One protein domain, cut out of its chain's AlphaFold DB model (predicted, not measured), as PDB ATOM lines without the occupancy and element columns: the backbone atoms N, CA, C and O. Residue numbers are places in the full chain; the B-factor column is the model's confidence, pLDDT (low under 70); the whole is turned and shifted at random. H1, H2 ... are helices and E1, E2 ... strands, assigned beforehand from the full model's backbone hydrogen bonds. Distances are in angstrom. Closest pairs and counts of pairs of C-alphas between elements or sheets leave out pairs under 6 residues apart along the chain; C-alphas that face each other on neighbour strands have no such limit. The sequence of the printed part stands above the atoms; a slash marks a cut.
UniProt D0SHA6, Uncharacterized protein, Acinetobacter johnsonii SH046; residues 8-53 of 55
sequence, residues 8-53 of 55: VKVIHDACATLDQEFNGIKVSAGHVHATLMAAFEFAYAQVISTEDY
ATOM      1  N   VAL A   8       8.529 -33.400 -34.897       90.00
ATOM      2  CA  VAL A   8       7.177 -33.962 -34.995       90.00
ATOM      3  C   VAL A   8       6.228 -32.895 -35.526       90.00
ATOM      4  O   VAL A   8       6.237 -31.761 -35.046       90.00
ATOM      5  N   LYS A   9       5.412 -33.281 -36.510       92.38
ATOM      6  CA  LYS A   9       4.264 -32.515 -36.995       92.38
ATOM      7  C   LYS A   9       2.991 -33.260 -36.603       92.38
ATOM      8  O   LYS A   9       2.909 -34.465 -36.833       92.38
ATOM      9  N   VAL A  10       2.035 -32.561 -36.008       93.00
ATOM     10  CA  VAL A  10       0.708 -33.092 -35.677       93.00
ATOM     11  C   VAL A  10      -0.296 -32.462 -36.627       93.00
ATOM     12  O   VAL A  10      -0.387 -31.241 -36.707       93.00
ATOM     13  N   ILE A  11      -1.035 -33.306 -37.342       95.56
ATOM     14  CA  ILE A  11      -2.071 -32.884 -38.282       95.56
ATOM     15  C   ILE A  11      -3.399 -32.867 -37.521       95.56
ATOM     16  O   ILE A  11      -3.984 -33.925 -37.278       95.56
ATOM     17  N   HIS A  12      -3.821 -31.696 -37.043       93.06
ATOM     18  CA  HIS A  12      -4.912 -31.609 -36.063       93.06
ATOM     19  C   HIS A  12      -6.265 -32.036 -36.643       93.06
ATOM     20  O   HIS A  12      -7.041 -32.707 -35.972       93.06
ATOM     21  N   ASP A  13      -6.535 -31.713 -37.904       92.31
ATOM     22  CA  ASP A  13      -7.774 -32.050 -38.615       92.31
ATOM     23  C   ASP A  13      -7.853 -33.524 -39.053       92.31
ATOM     24  O   ASP A  13      -8.934 -34.014 -39.375       92.31
ATOM     25  N   ALA A  14      -6.744 -34.261 -38.980       91.88
ATOM     26  CA  ALA A  14      -6.701 -35.710 -39.169       91.88
ATOM     27  C   ALA A  14      -6.831 -36.498 -37.848       91.88
ATOM     28  O   ALA A  14      -6.788 -37.731 -37.854       91.88
ATOM     29  N   CYS A  15      -6.974 -35.813 -36.705       89.44
ATOM     30  CA  CYS A  15      -7.014 -36.420 -35.375       89.44
ATOM     31  C   CYS A  15      -8.408 -36.296 -34.738       89.44
ATOM     32  O   CYS A  15      -8.989 -35.216 -34.694       89.44
ATOM     33  N   ALA A  16      -8.920 -37.380 -34.151       92.44
ATOM     34  CA  ALA A  16     -10.195 -37.393 -33.431       92.44
ATOM     35  C   ALA A  16     -10.017 -37.841 -31.974       92.44
ATOM     36  O   ALA A  16      -9.110 -38.606 -31.648       92.44
ATOM     37  N   THR A  17     -10.903 -37.368 -31.098       92.94
ATOM     38  CA  THR A  17     -11.000 -37.806 -29.700       92.94
ATOM     39  C   THR A  17     -12.468 -37.983 -29.311       92.94
ATOM     40  O   THR A  17     -13.367 -37.699 -30.103       92.94
ATOM     41  N   LEU A  18     -12.708 -38.459 -28.096       94.38
ATOM     42  CA  LEU A  18     -14.028 -38.705 -27.521       94.38
ATOM     43  C   LEU A  18     -14.196 -37.942 -26.206       94.38
ATOM     44  O   LEU A  18     -13.203 -37.546 -25.590       94.38
ATOM     45  N   ASP A  19     -15.444 -37.746 -25.785       94.88
ATOM     46  CA  ASP A  19     -15.775 -37.094 -24.515       94.88
ATOM     47  C   ASP A  19     -15.069 -37.796 -23.349       94.88
ATOM     48  O   ASP A  19     -15.144 -39.015 -23.208       94.88
ATOM     49  N   GLN A  20     -14.387 -37.028 -22.505       94.38
ATOM     50  CA  GLN A  20     -13.649 -37.556 -21.358       94.38
ATOM     51  C   GLN A  20     -14.328 -37.184 -20.044       94.38
ATOM     52  O   GLN A  20     -15.133 -36.256 -19.974       94.38
ATOM     53  N   GLU A  21     -13.952 -37.880 -18.976       95.19
ATOM     54  CA  GLU A  21     -14.316 -37.518 -17.612       95.19
ATOM     55  C   GLU A  21     -13.060 -37.455 -16.744       95.19
ATOM     56  O   GLU A  21     -12.233 -38.365 -16.761       95.19
ATOM     57  N   PHE A  22     -12.918 -36.380 -15.972       92.69
ATOM     58  CA  PHE A  22     -11.845 -36.247 -14.995       92.69
ATOM     59  C   PHE A  22     -12.393 -35.692 -13.687       92.69
ATOM     60  O   PHE A  22     -12.978 -34.612 -13.662       92.69
ATOM     61  N   ASN A  23     -12.194 -36.425 -12.587       95.19
ATOM     62  CA  ASN A  23     -12.666 -36.034 -11.255       95.19
ATOM     63  C   ASN A  23     -14.174 -35.681 -11.221       95.19
ATOM     64  O   ASN A  23     -14.577 -34.690 -10.613       95.19
ATOM     65  N   GLY A  24     -15.002 -36.449 -11.940       94.31
ATOM     66  CA  GLY A  24     -16.445 -36.212 -12.069       94.31
ATOM     67  C   GLY A  24     -16.843 -35.089 -13.036       94.31
ATOM     68  O   GLY A  24     -18.033 -34.839 -13.229       94.31
ATOM     69  N   ILE A  25     -15.882 -34.402 -13.663       95.81
ATOM     70  CA  ILE A  25     -16.139 -33.350 -14.651       95.81
ATOM     71  C   ILE A  25     -16.137 -33.969 -16.043       95.81
ATOM     72  O   ILE A  25     -15.116 -34.493 -16.491       95.81
ATOM     73  N   LYS A  26     -17.263 -33.859 -16.751       95.75
ATOM     74  CA  LYS A  26     -17.349 -34.229 -18.166       95.75
ATOM     75  C   LYS A  26     -16.715 -33.151 -19.038       95.75
ATOM     76  O   LYS A  26     -17.062 -31.975 -18.935       95.75
ATOM     77  N   VAL A  27     -15.827 -33.567 -19.929       95.38
ATOM     78  CA  VAL A  27     -15.126 -32.715 -20.887       95.38
ATOM     79  C   VAL A  27     -15.529 -33.154 -22.288       95.38
ATOM     80  O   VAL A  27     -15.300 -34.300 -22.671       95.38
ATOM     81  N   SER A  28     -16.135 -32.251 -23.059       95.81
ATOM     82  CA  SER A  28     -16.531 -32.546 -24.438       95.81
ATOM     83  C   SER A  28     -15.313 -32.817 -25.323       95.81
ATOM     84  O   SER A  28     -14.250 -32.218 -25.137       95.81
ATOM     85  N   ALA A  29     -15.479 -33.668 -26.331       93.81
ATOM     86  CA  ALA A  29     -14.431 -34.058 -27.267       93.81
ATOM     87  C   ALA A  29     -13.742 -32.844 -27.910       93.81
ATOM     88  O   ALA A  29     -12.523 -32.834 -28.055       93.81
ATOM     89  N   GLY A  30     -14.500 -31.784 -28.215       94.38
ATOM     90  CA  GLY A  30     -13.949 -30.531 -28.741       94.38
ATOM     91  C   GLY A  30     -12.962 -29.857 -27.780       94.38
ATOM     92  O   GLY A  30     -11.879 -29.455 -28.198       94.38
ATOM     93  N   HIS A  31     -13.282 -29.792 -26.483       95.19
ATOM     94  CA  HIS A  31     -12.374 -29.228 -25.479       95.19
ATOM     95  C   HIS A  31     -11.164 -30.124 -25.219       95.19
ATOM     96  O   HIS A  31     -10.052 -29.614 -25.073       95.19
ATOM     97  N   VAL A  32     -11.353 -31.447 -25.192       95.56
ATOM     98  CA  VAL A  32     -10.246 -32.405 -25.057       95.56
ATOM     99  C   VAL A  32      -9.274 -32.248 -26.226       95.56
ATOM    100  O   VAL A  32      -8.071 -32.108 -26.012       95.56
ATOM    101  N   HIS A  33      -9.797 -32.208 -27.454       95.38
ATOM    102  CA  HIS A  33      -9.002 -32.035 -28.663       95.38
ATOM    103  C   HIS A  33      -8.237 -30.708 -28.639       95.38
ATOM    104  O   HIS A  33      -7.015 -30.710 -28.748       95.38
ATOM    105  N   ALA A  34      -8.930 -29.587 -28.418       94.50
ATOM    106  CA  ALA A  34      -8.310 -28.263 -28.408       94.50
ATOM    107  C   ALA A  34      -7.228 -28.124 -27.323       94.50
ATOM    108  O   ALA A  34      -6.159 -27.578 -27.586       94.50
ATOM    109  N   THR A  35      -7.466 -28.667 -26.125       94.44
ATOM    110  CA  THR A  35      -6.491 -28.622 -25.024       94.44
ATOM    111  C   THR A  35      -5.223 -29.404 -25.367       94.44
ATOM    112  O   THR A  35      -4.117 -28.918 -25.132       94.44
ATOM    113  N   LEU A  36      -5.363 -30.601 -25.950       93.94
ATOM    114  CA  LEU A  36      -4.218 -31.411 -26.368       93.94
ATOM    115  C   LEU A  36      -3.447 -30.753 -27.517       93.94
ATOM    116  O   LEU A  36      -2.221 -30.712 -27.464       93.94
ATOM    117  N   MET A  37      -4.141 -30.189 -28.511       94.31
ATOM    118  CA  MET A  37      -3.492 -29.467 -29.612       94.31
ATOM    119  C   MET A  37      -2.715 -28.247 -29.107       94.31
ATOM    120  O   MET A  37      -1.554 -28.085 -29.470       94.31
ATOM    121  N   ALA A  38      -3.286 -27.460 -28.190       93.56
ATOM    122  CA  ALA A  38      -2.591 -26.329 -27.577       93.56
ATOM    123  C   ALA A  38      -1.349 -26.770 -26.778       93.56
ATOM    124  O   ALA A  38      -0.294 -26.139 -26.851       93.56
ATOM    125  N   ALA A  39      -1.444 -27.882 -26.040       92.31
ATOM    126  CA  ALA A  39      -0.299 -28.445 -25.327       92.31
ATOM    127  C   ALA A  39       0.801 -28.917 -26.291       92.31
ATOM    128  O   ALA A  39       1.989 -28.705 -26.027       92.31
ATOM    129  N   PHE A  40       0.420 -29.535 -27.416       91.50
ATOM    130  CA  PHE A  40       1.365 -29.967 -28.440       91.50
ATOM    131  C   PHE A  40       2.070 -28.788 -29.100       91.50
ATOM    132  O   PHE A  40       3.300 -28.790 -29.125       91.50
ATOM    133  N   GLU A  41       1.321 -27.779 -29.544       90.12
ATOM    134  CA  GLU A  41       1.857 -26.579 -30.190       90.12
ATOM    135  C   GLU A  41       2.825 -25.812 -29.280       90.12
ATOM    136  O   GLU A  41       3.858 -25.316 -29.729       90.12
ATOM    137  N   PHE A  42       2.534 -25.764 -27.978       87.88
ATOM    138  CA  PHE A  42       3.362 -25.048 -27.016       87.88
ATOM    139  C   PHE A  42       4.717 -25.720 -26.743       87.88
ATOM    140  O   PHE A  42       5.732 -25.029 -26.617       87.88
ATOM    141  N   ALA A  43       4.755 -27.050 -26.594       85.31
ATOM    142  CA  ALA A  43       5.916 -27.718 -25.991       85.31
ATOM    143  C   ALA A  43       6.448 -28.965 -26.717       85.31
ATOM    144  O   ALA A  43       7.566 -29.392 -26.406       85.31
ATOM    145  N   TYR A  44       5.693 -29.566 -27.642       82.19
ATOM    146  CA  TYR A  44       5.999 -30.919 -28.132       82.19
ATOM    147  C   TYR A  44       6.091 -31.064 -29.653       82.19
ATOM    148  O   TYR A  44       6.858 -31.914 -30.118       82.19
ATOM    149  N   ALA A  45       5.319 -30.309 -30.433       88.44
ATOM    150  CA  ALA A  45       5.229 -30.495 -31.877       88.44
ATOM    151  C   ALA A  45       4.708 -29.249 -32.599       88.44
ATOM    152  O   ALA A  45       4.048 -28.399 -32.012       88.44
ATOM    153  N   GLN A  46       4.953 -29.185 -33.907       91.31
ATOM    154  CA  GLN A  46       4.273 -28.225 -34.770       91.31
ATOM    155  C   GLN A  46       2.882 -28.766 -35.113       91.31
ATOM    156  O   GLN A  46       2.776 -29.853 -35.683       91.31
ATOM    157  N   VAL A  47       1.832 -28.022 -34.780       93.19
ATOM    158  CA  VAL A  47       0.447 -28.379 -35.107       93.19
ATOM    159  C   VAL A  47       0.056 -27.678 -36.410       93.19
ATOM    160  O   VAL A  47       0.230 -26.470 -36.521       93.19
ATOM    161  N   ILE A  48      -0.395 -28.435 -37.413       95.38
ATOM    162  CA  ILE A  48      -0.720 -27.940 -38.764       95.38
ATOM    163  C   ILE A  48      -1.995 -28.593 -39.304       95.38
ATOM    164  O   ILE A  48      -2.395 -29.654 -38.815       95.38
ATOM    165  N   SER A  49      -2.611 -27.984 -40.319       95.19
ATOM    166  CA  SER A  49      -3.730 -28.591 -41.046       95.19
ATOM    167  C   SER A  49      -3.246 -29.617 -42.078       95.19
ATOM    168  O   SER A  49      -2.065 -29.661 -42.440       95.19
ATOM    169  N   THR A  50      -4.157 -30.454 -42.574       93.50
ATOM    170  CA  THR A  50      -3.862 -31.399 -43.658       93.50
ATOM    171  C   THR A  50      -3.486 -30.646 -44.931       93.50
ATOM    172  O   THR A  50      -2.559 -31.063 -45.620       93.50
ATOM    173  N   GLU A  51      -4.146 -29.519 -45.213       93.88
ATOM    174  CA  GLU A  51      -3.839 -28.650 -46.356       93.88
ATOM    175  C   GLU A  51      -2.403 -28.109 -46.286       93.88
ATOM    176  O   GLU A  51      -1.646 -28.244 -47.248       93.88
ATOM    177  N   ASP A  52      -1.979 -27.614 -45.119       92.50
ATOM    178  CA  ASP A  52      -0.605 -27.140 -44.899       92.50
ATOM    179  C   ASP A  52       0.438 -28.264 -44.987       92.50
ATOM    180  O   ASP A  52       1.620 -28.012 -45.222       92.50
ATOM    181  N   TYR A  53       0.037 -29.514 -44.737       91.38
ATOM    182  CA  TYR A  53       0.943 -30.657 -44.791       91.38
ATOM    183  C   TYR A  53       1.201 -31.145 -46.220       91.38
ATOM    184  O   TYR A  53       2.303 -31.619 -46.503       91.38
TER     185      TYR A  53
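This is residues 8 to 53 of the 55 residues of an uncharacterized protein of Acinetobacter johnsonii SH046 (UniProt D0SHA6). Helix H1 makes the middle of a long, flat piece, with hairpin E2 and E3 beyond its first end and a small parallel sheet, E1 and E4, near its last; short H2 lies beyond that sheet. The printed part has 46 residues, ordered E1 E2 E3 H1 E4 H2, mixed in class. It is only just loose, close to compact: radius of gyration of the C-alphas 11.8 A, spans 37 by 20 by 11 A.

Look first at E1, residues 9 to 11, and E4, residues 46 to 48, parallel at 28 degrees; N 10 and O 46 are within hydrogen-bond range, 2.8 A. The closest C-alphas of E4 and H1, residues 29 to 43, are Val 47 and Glu 41, 5.4 A. In H1 every O i to N i+4 pair is within hydrogen-bond range. E2, residues 20 to 22, and E3, residues 25 to 27, form an antiparallel hairpin; N 22 and O 25 are within range, 2.9 A. H2, residues 50 to 53, too short for such a pair, is apart from H1.

Find C-alpha 29 at (-14.431, -34.058, -27.267); H1 runs 21.4 A to C-alpha 43 at (5.916, -27.718, -25.991).

The farthest C-alphas, Gly 24 and Asp 52, are 37.6 A apart. The printed part has no cut, and no printed residue is under 70 in pLDDT.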